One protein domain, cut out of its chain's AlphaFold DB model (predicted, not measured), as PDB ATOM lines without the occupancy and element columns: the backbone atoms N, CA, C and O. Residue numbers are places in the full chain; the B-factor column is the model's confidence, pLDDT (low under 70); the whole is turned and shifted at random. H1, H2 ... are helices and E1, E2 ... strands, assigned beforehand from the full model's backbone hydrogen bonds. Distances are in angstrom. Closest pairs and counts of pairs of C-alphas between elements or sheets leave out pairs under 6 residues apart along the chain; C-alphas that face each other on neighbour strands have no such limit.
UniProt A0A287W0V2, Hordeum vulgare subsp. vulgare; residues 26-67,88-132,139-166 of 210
ATOM      1  N   ALA A  26     188.055 181.231 182.883       96.44
ATOM      2  CA  ALA A  26     188.279 182.527 183.523       96.44
ATOM      3  C   ALA A  26     187.190 182.890 184.548       96.44
ATOM      4  O   ALA A  26     187.527 183.319 185.649       96.44
ATOM      5  N   ASP A  27     185.925 182.598 184.249       95.75
ATOM      6  CA  ASP A  27     184.784 182.997 185.088       95.75
ATOM      7  C   ASP A  27     184.494 182.054 186.268       95.75
ATOM      8  O   ASP A  27     183.631 182.339 187.099       95.75
ATOM      9  N   ALA A  28     185.194 180.922 186.363       96.81
ATOM     10  CA  ALA A  28     184.970 179.958 187.432       96.81
ATOM     11  C   ALA A  28     185.587 180.416 188.765       96.81
ATOM     12  O   ALA A  28     186.753 180.822 188.822       96.81
ATOM     13  N   ASP A  29     184.834 180.252 189.859       96.50
ATOM     14  CA  ASP A  29     185.304 180.522 191.224       96.50
ATOM     15  C   ASP A  29     186.410 179.536 191.633       96.50
ATOM     16  O   ASP A  29     187.335 179.876 192.373       96.50
ATOM     17  N   GLN A  30     186.322 178.293 191.149       95.50
ATOM     18  CA  GLN A  30     187.329 177.255 191.361       95.50
ATOM     19  C   GLN A  30     187.616 176.492 190.070       95.50
ATOM     20  O   GLN A  30     186.745 176.307 189.223       95.50
ATOM     21  N   ARG A  31     188.857 176.019 189.933       95.38
ATOM     22  CA  ARG A  31     189.320 175.266 188.764       95.38
ATOM     23  C   ARG A  31     189.949 173.961 189.218       95.38
ATOM     24  O   ARG A  31     190.820 173.974 190.088       95.38
ATOM     25  N   LEU A  32     189.531 172.856 188.617       95.44
ATOM     26  CA  LEU A  32     190.084 171.530 188.867       95.44
ATOM     27  C   LEU A  32     190.649 170.963 187.567       95.44
ATOM     28  O   LEU A  32     189.917 170.789 186.602       95.44
ATOM     29  N   GLY A  33     191.942 170.651 187.544       93.88
ATOM     30  CA  GLY A  33     192.541 169.884 186.453       93.88
ATOM     31  C   GLY A  33     192.482 168.389 186.753       93.88
ATOM     32  O   GLY A  33     192.918 167.966 187.822       93.88
ATOM     33  N   VAL A  34     191.984 167.598 185.807       94.25
ATOM     34  CA  VAL A  34     191.983 166.133 185.847       94.25
ATOM     35  C   VAL A  34     192.766 165.639 184.640       94.25
ATOM     36  O   VAL A  34     192.290 165.694 183.509       94.25
ATOM     37  N   GLN A  35     193.991 165.180 184.874       91.81
ATOM     38  CA  GLN A  35     194.836 164.612 183.831       91.81
ATOM     39  C   GLN A  35     194.770 163.090 183.927       91.81
ATOM     40  O   GLN A  35     195.055 162.525 184.980       91.81
ATOM     41  N   VAL A  36     194.357 162.435 182.842       90.56
ATOM     42  CA  VAL A  36     194.198 160.978 182.794       90.56
ATOM     43  C   VAL A  36     195.093 160.412 181.708       90.56
ATOM     44  O   VAL A  36     194.857 160.607 180.510       90.56
ATOM     45  N   ARG A  37     196.108 159.663 182.135       87.00
ATOM     46  CA  ARG A  37     197.036 158.960 181.255       87.00
ATOM     47  C   ARG A  37     197.044 157.475 181.583       87.00
ATOM     48  O   ARG A  37     197.471 157.080 182.658       87.00
ATOM     49  N   ILE A  38     196.619 156.664 180.622       82.06
ATOM     50  CA  ILE A  38     196.707 155.204 180.698       82.06
ATOM     51  C   ILE A  38     197.956 154.777 179.936       82.06
ATOM     52  O   ILE A  38     198.169 155.209 178.797       82.06
ATOM     53  N   VAL A  39     198.794 153.961 180.569       75.00
ATOM     54  CA  VAL A  39     200.003 153.437 179.936       75.00
ATOM     55  C   VAL A  39     199.662 152.158 179.180       75.00
ATOM     56  O   VAL A  39     199.043 151.249 179.725       75.00
ATOM     57  N   TRP A  40     200.078 152.075 177.917       70.50
ATOM     58  CA  TRP A  40     199.694 150.999 176.998       70.50
ATOM     59  C   TRP A  40     200.050 149.585 177.486       70.50
ATOM     60  O   TRP A  40     199.327 148.643 177.183       70.50
ATOM     61  N   HIS A  41     201.137 149.426 178.249       71.12
ATOM     62  CA  HIS A  41     201.583 148.119 178.747       71.12
ATOM     63  C   HIS A  41     200.786 147.605 179.962       71.12
ATOM     64  O   HIS A  41     200.902 146.432 180.311       71.12
ATOM     65  N   HIS A  42     199.966 148.451 180.597       73.38
ATOM     66  CA  HIS A  42     199.062 148.073 181.687       73.38
ATOM     67  C   HIS A  42     197.667 148.646 181.410       73.38
ATOM     68  O   HIS A  42     197.311 149.693 181.957       73.38
ATOM     69  N   PRO A  43     196.881 148.004 180.526       79.25
ATOM     70  CA  PRO A  43     195.534 148.464 180.233       79.25
ATOM     71  C   PRO A  43     194.663 148.321 181.482       79.25
ATOM     72  O   PRO A  43     194.477 147.227 182.011       79.25
ATOM     73  N   VAL A  44     194.124 149.446 181.941       86.94
ATOM     74  CA  VAL A  44     193.165 149.501 183.046       86.94
ATOM     75  C   VAL A  44     191.772 149.700 182.452       86.94
ATOM     76  O   VAL A  44     191.609 150.598 181.618       86.94
ATOM     77  N   PRO A  45     190.760 148.911 182.858       91.75
ATOM     78  CA  PRO A  45     189.385 149.142 182.437       91.75
ATOM     79  C   PRO A  45     188.918 150.555 182.795       91.75
ATOM     80  O   PRO A  45     189.213 151.065 183.876       91.75
ATOM     81  N   PHE A  46     188.148 151.171 181.901       92.50
ATOM     82  CA  PHE A  46     187.664 152.539 182.074       92.50
ATOM     83  C   PHE A  46     186.961 152.757 183.422       92.50
ATOM     84  O   PHE A  46     187.308 153.688 184.147       92.50
ATOM     85  N   ASP A  47     186.027 151.879 183.797       94.00
ATOM     86  CA  ASP A  47     185.262 152.038 185.037       94.00
ATOM     87  C   ASP A  47     186.131 151.947 186.292       94.00
ATOM     88  O   ASP A  47     185.878 152.668 187.252       94.00
ATOM     89  N   VAL A  48     187.188 151.131 186.264       93.69
ATOM     90  CA  VAL A  48     188.141 151.000 187.377       93.69
ATOM     91  C   VAL A  48     188.892 152.312 187.595       93.69
ATOM     92  O   VAL A  48     188.958 152.821 188.714       93.69
ATOM     93  N   MET A  49     189.429 152.885 186.516       92.88
ATOM     94  CA  MET A  49     190.146 154.159 186.578       92.88
ATOM     95  C   MET A  49     189.201 155.308 186.949       92.88
ATOM     96  O   MET A  49     189.527 156.147 187.788       92.88
ATOM     97  N   PHE A  50     188.013 155.344 186.344       95.38
ATOM     98  CA  PHE A  50     187.020 156.383 186.596       95.38
ATOM     99  C   PHE A  50     186.506 156.354 188.042       95.38
ATOM    100  O   PHE A  50     186.397 157.410 188.665       95.38
ATOM    101  N   ASP A  51     186.247 155.169 188.603       95.00
ATOM    102  CA  ASP A  51     185.880 155.018 190.015       95.00
ATOM    103  C   ASP A  51     186.982 155.552 190.934       95.00
ATOM    104  O   ASP A  51     186.709 156.330 191.845       95.00
ATOM    105  N   GLN A  52     188.248 155.225 190.661       95.38
ATOM    106  CA  GLN A  52     189.364 155.737 191.453       95.38
ATOM    107  C   GLN A  52     189.487 157.270 191.379       95.38
ATOM    108  O   GLN A  52     189.739 157.913 192.402       95.38
ATOM    109  N   ILE A  53     189.260 157.870 190.203       95.75
ATOM    110  CA  ILE A  53     189.201 159.332 190.027       95.75
ATOM    111  C   ILE A  53     188.075 159.931 190.877       95.75
ATOM    112  O   ILE A  53     188.296 160.916 191.591       95.75
ATOM    113  N   LEU A  54     186.873 159.348 190.838       95.38
ATOM    114  CA  LEU A  54     185.746 159.828 191.639       95.38
ATOM    115  C   LEU A  54     185.992 159.666 193.139       95.38
ATOM    116  O   LEU A  54     185.749 160.613 193.886       95.38
ATOM    117  N   ARG A  55     186.532 158.529 193.587       95.44
ATOM    118  CA  ARG A  55     186.903 158.321 194.994       95.44
ATOM    119  C   ARG A  55     187.903 159.374 195.458       95.44
ATOM    120  O   ARG A  55     187.611 160.110 196.393       95.44
ATOM    121  N   CYS A  56     189.004 159.557 194.726       96.06
ATOM    122  CA  CYS A  56     190.021 160.559 195.051       96.06
ATOM    123  C   CYS A  56     189.450 161.985 195.134       96.06
ATOM    124  O   CYS A  56     189.759 162.754 196.049       96.06
ATOM    125  N   THR A  57     188.627 162.369 194.156       95.69
ATOM    126  CA  THR A  57     188.074 163.728 194.099       95.69
ATOM    127  C   THR A  57     187.042 163.979 195.195       95.69
ATOM    128  O   THR A  57     187.013 165.087 195.735       95.69
ATOM    129  N   ARG A  58     186.249 162.972 195.576       92.50
ATOM    130  CA  ARG A  58     185.254 163.062 196.656       92.50
ATOM    131  C   ARG A  58     185.889 163.026 198.044       92.50
ATOM    132  O   ARG A  58     185.597 163.909 198.845       92.50
ATOM    133  N   GLU A  59     186.805 162.088 198.297       93.75
ATOM    134  CA  GLU A  59     187.560 161.955 199.562       93.75
ATOM    135  C   GLU A  59     188.299 163.245 199.946       93.75
ATOM    136  O   GLU A  59     188.622 163.494 201.108       93.75
ATOM    137  N   HIS A  60     188.590 164.090 198.960       93.31
ATOM    138  CA  HIS A  60     189.299 165.347 199.149       93.31
ATOM    139  C   HIS A  60     188.475 166.585 198.801       93.31
ATOM    140  O   HIS A  60     189.053 167.663 198.647       93.31
ATOM    141  N   ALA A  61     187.150 166.436 198.693       92.94
ATOM    142  CA  ALA A  61     186.190 167.511 198.441       92.94
ATOM    143  C   ALA A  61     186.546 168.407 197.234       92.94
ATOM    144  O   ALA A  61     186.227 169.597 197.197       92.94
ATOM    145  N   LEU A  62     187.221 167.836 196.232       94.56
ATOM    146  CA  LEU A  62     187.549 168.515 194.979       94.56
ATOM    147  C   LEU A  62     186.306 168.622 194.092       94.56
ATOM    148  O   LEU A  62     186.083 169.654 193.460       94.56
ATOM    149  N   LEU A  63     185.478 167.576 194.099       95.62
ATOM    150  CA  LEU A  63     184.199 167.528 193.407       95.62
ATOM    151  C   LEU A  63     183.058 167.233 194.391       95.62
ATOM    152  O   LEU A  63     183.232 166.408 195.292       95.62
ATOM    153  N   PRO A  64     181.902 167.905 194.249       94.00
ATOM    154  CA  PRO A  64     180.762 167.689 195.129       94.00
ATOM    155  C   PRO A  64     180.058 166.361 194.830       94.00
ATOM    156  O   PRO A  64     180.079 165.866 193.699       94.00
ATOM    157  N   GLN A  65     179.400 165.809 195.850       92.31
ATOM    158  CA  GLN A  65     178.507 164.658 195.701       92.31
ATOM    159  C   GLN A  65     177.223 165.065 194.969       92.31
ATOM    160  O   GLN A  65     176.798 166.225 195.046       92.31
ATOM    161  N   LEU A  66     176.602 164.116 194.271       92.88
ATOM    162  CA  LEU A  66     175.310 164.339 193.632       92.88
ATOM    163  C   LEU A  66     174.159 164.138 194.621       92.88
ATOM    164  O   LEU A  66     174.253 163.364 195.575       92.88
ATOM    165  N   THR A  67     173.045 164.823 194.381       87.88
ATOM    166  CA  THR A  67     171.821 164.640 195.163       87.88
ATOM    167  C   THR A  67     171.314 163.205 195.004       87.88
ATOM    168  O   THR A  67     171.018 162.772 193.894       87.88
ATOM    169  N   ALA A  88     175.650 180.400 194.248       85.44
ATOM    170  CA  ALA A  88     176.220 179.080 193.999       85.44
ATOM    171  C   ALA A  88     177.639 179.225 193.427       85.44
ATOM    172  O   ALA A  88     177.837 179.949 192.448       85.44
ATOM    173  N   LYS A  89     178.622 178.552 194.040       93.50
ATOM    174  CA  LYS A  89     179.998 178.539 193.528       93.50
ATOM    175  C   LYS A  89     180.052 177.781 192.210       93.50
ATOM    176  O   LYS A  89     179.493 176.688 192.108       93.50
ATOM    177  N   VAL A  90     180.763 178.337 191.239       95.81
ATOM    178  CA  VAL A  90     181.009 177.718 189.936       95.81
ATOM    179  C   VAL A  90     182.387 177.060 189.940       95.81
ATOM    180  O   VAL A  90     183.405 177.727 190.140       95.81
ATOM    181  N   LYS A  91     182.436 175.748 189.699       96.94
ATOM    182  CA  LYS A  91     183.681 174.999 189.496       96.94
ATOM    183  C   LYS A  91     183.815 174.596 188.035       96.94
ATOM    184  O   LYS A  91     182.963 173.874 187.528       96.94
ATOM    185  N   ALA A  92     184.913 174.991 187.400       97.56
ATOM    186  CA  ALA A  92     185.285 174.495 186.081       97.56
ATOM    187  C   ALA A  92     186.276 173.334 186.208       97.56
ATOM    188  O   ALA A  92     187.331 173.459 186.836       97.56
ATOM    189  N   VAL A  93     185.949 172.207 185.589       97.62
ATOM    190  CA  VAL A  93     186.784 171.007 185.548       97.62
ATOM    191  C   VAL A  93     187.391 170.880 184.161       97.62
ATOM    192  O   VAL A  93     186.674 170.760 183.175       97.62
ATOM    193  N   LEU A  94     188.717 170.889 184.084       95.88
ATOM    194  CA  LEU A  94     189.468 170.651 182.860       95.88
ATOM    195  C   LEU A  94     189.924 169.192 182.819       95.88
ATOM    196  O   LEU A  94     190.833 168.814 183.558       95.88
ATOM    197  N   VAL A  95     189.324 168.392 181.944       94.94
ATOM    198  CA  VAL A  95     189.709 166.997 181.709       94.94
ATOM    199  C   VAL A  95     190.689 166.935 180.545       94.94
ATOM    200  O   VAL A  95     190.397 167.399 179.447       94.94
ATOM    201  N   VAL A  96     191.864 166.355 180.779       91.38
ATOM    202  CA  VAL A  96     192.888 166.136 179.753       91.38
ATOM    203  C   VAL A  96     193.167 164.644 179.670       91.38
ATOM    204  O   VAL A  96     193.840 164.077 180.533       91.38
ATOM    205  N   SER A  97     192.649 164.006 178.624       88.38
ATOM    206  CA  SER A  97     192.880 162.595 178.335       88.38
ATOM    207  C   SER A  97     192.894 162.347 176.835       88.38
ATOM    208  O   SER A  97     192.218 163.039 176.080       88.38
ATOM    209  N   LEU A  98     193.618 161.310 176.411       84.94
ATOM    210  CA  LEU A  98     193.458 160.774 175.058       84.94
ATOM    211  C   LEU A  98     192.076 160.135 174.872       84.94
ATOM    212  O   LEU A  98     191.539 160.151 173.773       84.94
ATOM    213  N   LYS A  99     191.496 159.570 175.936       87.69
ATOM    214  CA  LYS A  99     190.217 158.864 175.875       87.69
ATOM    215  C   LYS A  99     189.070 159.821 176.224       87.69
ATOM    216  O   LYS A  99     189.049 160.331 177.345       87.69
ATOM    217  N   PRO A 100     188.122 160.079 175.306       90.06
ATOM    218  CA  PRO A 100     187.043 161.041 175.542       90.06
ATOM    219  C   PRO A 100     186.014 160.547 176.568       90.06
ATOM    220  O   PRO A 100     185.358 161.351 177.222       90.06
ATOM    221  N   GLU A 101     185.956 159.232 176.798       92.44
ATOM    222  CA  GLU A 101     185.015 158.590 177.724       92.44
ATOM    223  C   GLU A 101     185.065 159.193 179.144       92.44
ATOM    224  O   GLU A 101     184.045 159.265 179.833       92.44
ATOM    225  N   TYR A 102     186.239 159.666 179.588       93.75
ATOM    226  CA  TYR A 102     186.409 160.317 180.893       93.75
ATOM    227  C   TYR A 102     185.673 161.655 180.976       93.75
ATOM    228  O   TYR A 102     185.055 161.950 182.001       93.75
ATOM    229  N   TYR A 103     185.726 162.453 179.909       95.06
ATOM    230  CA  TYR A 103     184.960 163.688 179.815       95.06
ATOM    231  C   TYR A 103     183.477 163.394 179.682       95.06
ATOM    232  O   TYR A 103     182.708 163.927 180.476       95.06
ATOM    233  N   ASP A 104     183.081 162.511 178.762       95.31
ATOM    234  CA  ASP A 104     181.670 162.230 178.491       95.31
ATOM    235  C   ASP A 104     180.935 161.790 179.760       95.31
ATOM    236  O   ASP A 104     179.856 162.300 180.079       95.31
ATOM    237  N   LYS A 105     181.555 160.899 180.547       96.00
ATOM    238  CA  LYS A 105     180.973 160.418 181.803       96.00
ATOM    239  C   LYS A 105     180.930 161.501 182.878       96.00
ATOM    240  O   LYS A 105     179.902 161.647 183.537       96.00
ATOM    241  N   LEU A 106     182.004 162.275 183.064       96.25
ATOM    242  CA  LEU A 106     182.046 163.316 184.099       96.25
ATOM    243  C   LEU A 106     181.112 164.488 183.768       96.25
ATOM    244  O   LEU A 106     180.371 164.951 184.635       96.25
ATOM    245  N   HIS A 107     181.118 164.929 182.510       96.31
ATOM    246  CA  HIS A 107     180.208 165.940 181.989       96.31
ATOM    247  C   HIS A 107     178.760 165.467 182.120       96.31
ATOM    248  O   HIS A 107     177.956 166.155 182.736       96.31
ATOM    249  N   GLY A 108     178.426 164.268 181.628       96.56
ATOM    250  CA  GLY A 108     177.074 163.716 181.726       96.56
ATOM    251  C   GLY A 108     176.583 163.579 183.170       96.56
ATOM    252  O   GLY A 108     175.415 163.847 183.449       96.56
ATOM    253  N   MET A 109     177.464 163.220 184.105       94.75
ATOM    254  CA  MET A 109     177.122 163.100 185.521       94.75
ATOM    255  C   MET A 109     176.705 164.445 186.135       94.75
ATOM    256  O   MET A 109     175.654 164.508 186.769       94.75
ATOM    257  N   TYR A 110     177.485 165.511 185.928       95.88
ATOM    258  CA  TYR A 110     177.205 166.837 186.502       95.88
ATOM    259  C   TYR A 110     176.232 167.688 185.681       95.88
ATOM    260  O   TYR A 110     175.604 168.587 186.230       95.88
ATOM    261  N   TYR A 111     176.070 167.402 184.390       95.38
ATOM    262  CA  TYR A 111     175.090 168.075 183.538       95.38
ATOM    263  C   TYR A 111     173.660 167.606 183.833       95.38
ATOM    264  O   TYR A 111     172.729 168.405 183.825       95.38
ATOM    265  N   ASN A 112     173.481 166.309 184.116       95.44
ATOM    266  CA  ASN A 112     172.154 165.713 184.294       95.44
ATOM    267  C   ASN A 112     171.677 165.656 185.753       95.44
ATOM    268  O   ASN A 112     170.509 165.354 185.988       95.44
ATOM    269  N   ASN A 113     172.549 165.915 186.733       94.69
ATOM    270  CA  ASN A 113     172.222 165.771 188.153       94.69
ATOM    271  C   ASN A 113     172.589 167.025 188.951       94.69
ATOM    272  O   ASN A 113     173.612 167.661 188.709       94.69
ATOM    273  N   ALA A 114     171.773 167.340 189.958       92.00
ATOM    274  CA  ALA A 114     172.082 168.394 190.918       92.00
ATOM    275  C   ALA A 114     173.169 167.944 191.908       92.00
ATOM    276  O   ALA A 114     173.268 166.764 192.252       92.00
ATOM    277  N   THR A 115     173.964 168.893 192.400       93.56
ATOM    278  CA  THR A 115     174.956 168.653 193.453       93.56
ATOM    279  C   THR A 115     174.334 168.870 194.830       93.56
ATOM    280  O   THR A 115     173.559 169.807 195.036       93.56
ATOM    281  N   ALA A 116     174.702 168.040 195.807       90.44
ATOM    282  CA  ALA A 116     174.187 168.148 197.173       90.44
ATOM    283  C   ALA A 116     174.602 169.466 197.859       90.44
ATOM    284  O   ALA A 116     173.911 169.956 198.749       90.44
ATOM    285  N   SER A 117     175.725 170.054 197.434       89.50
ATOM    286  CA  SER A 117     176.228 171.338 197.928       89.50
ATOM    287  C   SER A 117     175.585 172.558 197.254       89.50
ATOM    288  O   SER A 117     175.806 173.680 197.708       89.50
ATOM    289  N   GLY A 118     174.826 172.367 196.167       91.12
ATOM    290  CA  GLY A 118     174.330 173.450 195.316       91.12
ATOM    291  C   GLY A 118     175.415 174.136 194.471       91.12
ATOM    292  O   GLY A 118     175.150 175.178 193.879       91.12
ATOM    293  N   GLU A 119     176.632 173.586 194.408       92.75
ATOM    294  CA  GLU A 119     177.704 174.085 193.538       92.75
ATOM    295  C   GLU A 119     177.429 173.719 192.072       92.75
ATOM    296  O   GLU A 119     177.069 172.580 191.765       92.75
ATOM    297  N   LEU A 120     177.646 174.661 191.154       94.50
ATOM    298  CA  LEU A 120     177.562 174.399 189.720       94.50
ATOM    299  C   LEU A 120     178.905 173.853 189.234       94.50
ATOM    300  O   LEU A 120     179.931 174.518 189.379       94.50
ATOM    301  N   VAL A 121     178.901 172.664 188.636       96.94
ATOM    302  CA  VAL A 121     180.101 172.040 188.069       96.94
ATOM    303  C   VAL A 121     179.979 172.021 186.553       96.94
ATOM    304  O   VAL A 121     179.072 171.396 186.010       96.94
ATOM    305  N   THR A 122     180.906 172.686 185.872       96.00
ATOM    306  CA  THR A 122     181.052 172.615 184.417       96.00
ATOM    307  C   THR A 122     182.309 171.833 184.075       96.00
ATOM    308  O   THR A 122     183.326 171.932 184.761       96.00
ATOM    309  N   VAL A 123     182.242 171.008 183.034       97.06
ATOM    310  CA  VAL A 123     183.336 170.119 182.636       97.06
ATOM    311  C   VAL A 123     183.718 170.446 181.202       97.06
ATOM    312  O   VAL A 123     182.841 170.603 180.356       97.06
ATOM    313  N   TYR A 124     185.016 170.538 180.928       95.81
ATOM    314  CA  TYR A 124     185.567 170.876 179.622       95.81
ATOM    315  C   TYR A 124     186.723 169.941 179.277       95.81
ATOM    316  O   TYR A 124     187.558 169.643 180.133       95.81
ATOM    317  N   GLN A 125     186.814 169.535 178.013       90.62
ATOM    318  CA  GLN A 125     187.965 168.823 177.462       90.62
ATOM    319  C   GLN A 125     188.507 169.607 176.256       90.62
ATOM    320  O   GLN A 125     187.745 169.897 175.333       90.62
ATOM    321  N   PRO A 126     189.801 169.980 176.245       83.50
ATOM    322  CA  PRO A 126     190.356 170.840 175.207       83.50
ATOM    323  C   PRO A 126     190.588 170.108 173.881       83.50
ATOM    324  O   PRO A 126     190.513 170.737 172.830       83.50
ATOM    325  N   SER A 127     190.861 168.801 173.913       72.62
ATOM    326  CA  SER A 127     191.136 168.001 172.717       72.62
ATOM    327  C   SER A 127     190.632 166.566 172.866       72.62
ATOM    328  O   SER A 127     190.638 166.026 173.966       72.62
ATOM    329  N   HIS A 128     190.175 165.955 171.769       69.69
ATOM    330  CA  HIS A 128     189.672 164.573 171.706       69.69
ATOM    331  C   HIS A 128     190.613 163.731 170.839       69.69
ATOM    332  O   HIS A 128     190.201 163.159 169.835       69.69
ATOM    333  N   ASP A 129     191.899 163.723 171.192       65.88
ATOM    334  CA  ASP A 129     192.944 163.305 170.253       65.88
ATOM    335  C   ASP A 129     192.938 161.800 169.949       65.88
ATOM    336  O   ASP A 129     193.460 161.430 168.907       65.88
ATOM    337  N   GLN A 130     192.297 160.964 170.791       62.31
ATOM    338  CA  GLN A 130     192.187 159.487 170.740       62.31
ATOM    339  C   GLN A 130     193.525 158.729 170.721       62.31
ATOM    340  O   GLN A 130     193.730 157.821 171.536       62.31
ATOM    341  N   ASP A 131     194.443 159.161 169.866       65.62
ATOM    342  CA  ASP A 131     195.784 158.671 169.633       65.62
ATOM    343  C   ASP A 131     196.843 159.712 170.017       65.62
ATOM    344  O   ASP A 131     196.641 160.928 170.004       65.62
ATOM    345  N   GLN A 132     198.019 159.219 170.407       62.66
ATOM    346  CA  GLN A 132     199.113 160.085 170.823       62.66
ATOM    347  C   GLN A 132     199.897 160.597 169.613       62.66
ATOM    348  O   GLN A 132     200.676 159.860 169.014       62.66
ATOM    349  N   HIS A 139     203.942 170.061 177.239       48.84
ATOM    350  CA  HIS A 139     203.796 169.442 178.561       48.84
ATOM    351  C   HIS A 139     203.786 170.519 179.650       48.84
ATOM    352  O   HIS A 139     204.621 171.423 179.660       48.84
ATOM    353  N   ALA A 140     202.791 170.458 180.536       51.62
ATOM    354  CA  ALA A 140     202.509 171.518 181.494       51.62
ATOM    355  C   ALA A 140     203.436 171.467 182.720       51.62
ATOM    356  O   ALA A 140     203.601 170.430 183.357       51.62
ATOM    357  N   LEU A 141     203.968 172.633 183.093       56.12
ATOM    358  CA  LEU A 141     204.675 172.888 184.346       56.12
ATOM    359  C   LEU A 141     203.841 173.848 185.194       56.12
ATOM    360  O   LEU A 141     203.998 175.064 185.106       56.12
ATOM    361  N   ALA A 142     202.940 173.316 186.016       62.94
ATOM    362  CA  ALA A 142     202.106 174.160 186.873       62.94
ATOM    363  C   ALA A 142     202.780 174.509 188.217       62.94
ATOM    364  O   ALA A 142     202.313 175.398 188.921       62.94
ATOM    365  N   GLY A 143     203.869 173.821 188.591       68.25
ATOM    366  CA  GLY A 143     204.495 173.982 189.913       68.25
ATOM    367  C   GLY A 143     203.546 173.642 191.070       68.25
ATOM    368  O   GLY A 143     203.692 174.176 192.166       68.25
ATOM    369  N   LEU A 144     202.548 172.794 190.810       78.81
ATOM    370  CA  LEU A 144     201.553 172.347 191.780       78.81
ATOM    371  C   LEU A 144     201.960 170.985 192.349       78.81
ATOM    372  O   LEU A 144     202.602 170.198 191.659       78.81
ATOM    373  N   ARG A 145     201.539 170.688 193.584       84.81
ATOM    374  CA  ARG A 145     201.531 169.319 194.125       84.81
ATOM    375  C   ARG A 145     200.162 168.701 193.810       84.81
ATOM    376  O   ARG A 145     199.216 168.980 194.555       84.81
ATOM    377  N   PRO A 146     200.005 167.953 192.696       87.06
ATOM    378  CA  PRO A 146     198.723 167.348 192.348       87.06
ATOM    379  C   PRO A 146     198.345 166.271 193.369       87.06
ATOM    380  O   PRO A 146     199.161 165.859 194.185       87.06
ATOM    381  N   ARG A 147     197.105 165.786 193.323       92.75
ATOM    382  CA  ARG A 147     196.805 164.463 193.878       92.75
ATOM    383  C   ARG A 147     197.149 163.432 192.809       92.75
ATOM    384  O   ARG A 147     196.648 163.553 191.695       92.75
ATOM    385  N   LEU A 148     198.006 162.472 193.136       92.00
ATOM    386  CA  LEU A 148     198.362 161.373 192.240       92.00
ATOM    387  C   LEU A 148     197.480 160.175 192.551       92.00
ATOM    388  O   LEU A 148     197.389 159.780 193.712       92.00
ATOM    389  N   LEU A 149     196.837 159.606 191.531       92.12
ATOM    390  CA  LEU A 149     196.145 158.331 191.682       92.12
ATOM    391  C   LEU A 149     197.170 157.276 192.092       92.12
ATOM    392  O   LEU A 149     198.215 157.155 191.453       92.12
ATOM    393  N   ALA A 150     196.887 156.556 193.173       91.44
ATOM    394  CA  ALA A 150     197.794 155.520 193.634       91.44
ATOM    395  C   ALA A 150     197.825 154.352 192.630       91.44
ATOM    396  O   ALA A 150     196.808 154.086 191.974       91.44
ATOM    397  N   PRO A 151     198.948 153.626 192.521       88.19
ATOM    398  CA  PRO A 151     199.015 152.421 191.708       88.19
ATOM    399  C   PRO A 151     197.906 151.421 192.065       88.19
ATOM    400  O   PRO A 151     197.502 151.284 193.225       88.19
ATOM    401  N   LEU A 152     197.389 150.731 191.049       89.06
ATOM    402  CA  LEU A 152     196.372 149.696 191.215       89.06
ATOM    403  C   LEU A 152     197.014 148.365 191.608       89.06
ATOM    404  O   LEU A 152     198.019 147.962 191.023       89.06
ATOM    405  N   ASP A 153     196.365 147.627 192.510       88.50
ATOM    406  CA  ASP A 153     196.619 146.196 192.658       88.50
ATOM    407  C   ASP A 153     196.015 145.482 191.438       88.50
ATOM    408  O   ASP A 153     194.794 145.356 191.316       88.50
ATOM    409  N   LEU A 154     196.872 145.030 190.516       84.88
ATOM    410  CA  LEU A 154     196.454 144.388 189.265       84.88
ATOM    411  C   LEU A 154     195.679 143.079 189.485       84.88
ATOM    412  O   LEU A 154     194.944 142.660 188.594       84.88
ATOM    413  N   SER A 155     195.805 142.444 190.656       87.06
ATOM    414  CA  SER A 155     195.042 141.232 190.981       87.06
ATOM    415  C   SER A 155     193.588 141.538 191.350       87.06
ATOM    416  O   SER A 155     192.691 140.751 191.053       87.06
ATOM    417  N   LYS A 156     193.345 142.704 191.959       90.25
ATOM    418  CA  LYS A 156     192.018 143.151 192.413       90.25
ATOM    419  C   LYS A 156     191.396 144.204 191.502       90.25
ATOM    420  O   LYS A 156     190.227 144.534 191.680       90.25
ATOM    421  N   MET A 157     192.178 144.755 190.570       89.69
ATOM    422  CA  MET A 157     191.815 145.910 189.746       89.69
ATOM    423  C   MET A 157     191.272 147.066 190.596       89.69
ATOM    424  O   MET A 157     190.268 147.690 190.266       89.69
ATOM    425  N   ARG A 158     191.915 147.327 191.737       92.19
ATOM    426  CA  ARG A 158     191.524 148.381 192.676       92.19
ATOM    427  C   ARG A 158     192.733 148.821 193.489       92.19
ATOM    428  O   ARG A 158     193.582 148.002 193.821       92.19
ATOM    429  N   SER A 159     192.792 150.105 193.824       90.94
ATOM    430  CA  SER A 159     193.717 150.618 194.836       90.94
ATOM    431  C   SER A 159     192.961 150.903 196.130       90.94
ATOM    432  O   SER A 159     191.884 151.522 196.091       90.94
ATOM    433  N   ASP A 160     193.521 150.440 197.249       91.25
ATOM    434  CA  ASP A 160     192.976 150.650 198.595       91.25
ATOM    435  C   ASP A 160     192.978 152.140 198.955       91.25
ATOM    436  O   ASP A 160     192.006 152.652 199.507       91.25
ATOM    437  N   VAL A 161     194.025 152.862 198.547       93.25
ATOM    438  CA  VAL A 161     194.111 154.323 198.636       93.25
ATOM    439  C   VAL A 161     193.787 154.903 197.264       93.25
ATOM    440  O   VAL A 161     194.452 154.580 196.289       93.25
ATOM    441  N   ALA A 162     192.772 155.764 197.141       94.31
ATOM    442  CA  ALA A 162     192.399 156.291 195.826       94.31
ATOM    443  C   ALA A 162     193.497 157.194 195.240       94.31
ATOM    444  O   ALA A 162     193.861 157.068 194.068       94.31
ATOM    445  N   CYS A 163     194.045 158.093 196.055       94.62
ATOM    446  CA  CYS A 163     195.136 158.964 195.654       94.62
ATOM    447  C   CYS A 163     195.948 159.473 196.837       94.62
ATOM    448  O   CYS A 163     195.488 159.526 197.974       94.62
ATOM    449  N   VAL A 164     197.167 159.900 196.539       93.31
ATOM    450  CA  VAL A 164     198.117 160.423 197.515       93.31
ATOM    451  C   VAL A 164     198.545 161.831 197.137       93.31
ATOM    452  O   VAL A 164     198.491 162.248 195.977       93.31
ATOM    453  N   ARG A 165     198.944 162.607 198.145       91.44
ATOM    454  CA  ARG A 165     199.605 163.889 197.918       91.44
ATOM    455  C   ARG A 165     201.116 163.641 197.869       91.44
ATOM    456  O   ARG A 165     201.646 163.169 198.872       91.44
ATOM    457  N   PRO A 166     201.800 163.983 196.765       89.25
ATOM    458  CA  PRO A 166     203.238 163.820 196.655       89.25
ATOM    459  C   PRO A 166     203.995 164.614 197.713       89.25
ATOM    460  O   PRO A 166     203.587 165.721 198.090       89.25
TER     461      PRO A 166
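This is residues 26 to 67, 88 to 132 and 139 to 166 of the 210 residues of a protein of Hordeum vulgare subsp. vulgare (UniProt A0A287W0V2). A small sheet of three parallel strands is covered on one face by H2, which runs along E2 and E3, while H1 only grazes the sheet near E1. A long stretch with no named element, residues 139 to 166, folds back on itself, residues 148 to 149 pairing antiparallel with 163 to 164. The 115 printed residues include two named helices and three named strands, in the order E1, H1, E2, H2, E3; the sheet's order is E1, E2, E3. The class is mixed, with under half of the residues in named elements, and the whole is compact, with a radius of gyration of the C-alphas of 14.3 A and spans of 42 by 30 by 29 A.

E1, residues 30 to 36, is an edge strand, parallel to the inner strand E2, residues 90 to 97, at 16 degrees; N 32 and O 92 are 2.9 A apart, within hydrogen-bond range. H1, residues 46 to 59, is near E1 and only grazes the sheet with residues 49 to 57. H2, residues 101 to 112, only just touches H1, with 3 pairs of C-alphas within 8 A; the closest are those of Phe 50 and Tyr 102, 7.0 A apart. They run the same way at a steep tilt of 52 degrees. The other edge strand, E3, residues 120 to 124, is parallel to E2 at 25 degrees; N 93 and O 122 are 2.8 A apart, within hydrogen-bond range. H2 is on the sheet at a height of 8.5 A, over E2 and E3, in two layers, a helix on one face of a sheet; its closest C-alphas to E3 are those of His 107 and Val 123, 5.3 A apart. E2, H2 and E3 form a strand-helix-strand unit, two parallel neighbour strands with a helix between, with a right-handed crossover. In H1 and H2 every O i to N i+4 pair is within hydrogen-bond range.

E1 begins at C-alpha 30, (187.329, 177.255, 191.361), and is 19.6 A long. H1 is 19.9 A, E2 22.5 A and H2 16.1 A long. E3, 13.4 A, ends at C-alpha 124, (185.567, 170.876, 179.622).

The C-alphas farthest apart, Asp 27 and Ser 155, are 43.4 A apart. Residues 68 to 87 and 133 to 138 are not printed; C-alphas 67 and 88 are 15.1 A apart, and 132 and 139 are 13.0 A apart. Of the links printed whole, E2 to H2 is tight, E1 to H1 and H2 to E3 are short. The mean pLDDT of the printed part is 88.9; residues 128 to 132 and 139 to 143 are under 70.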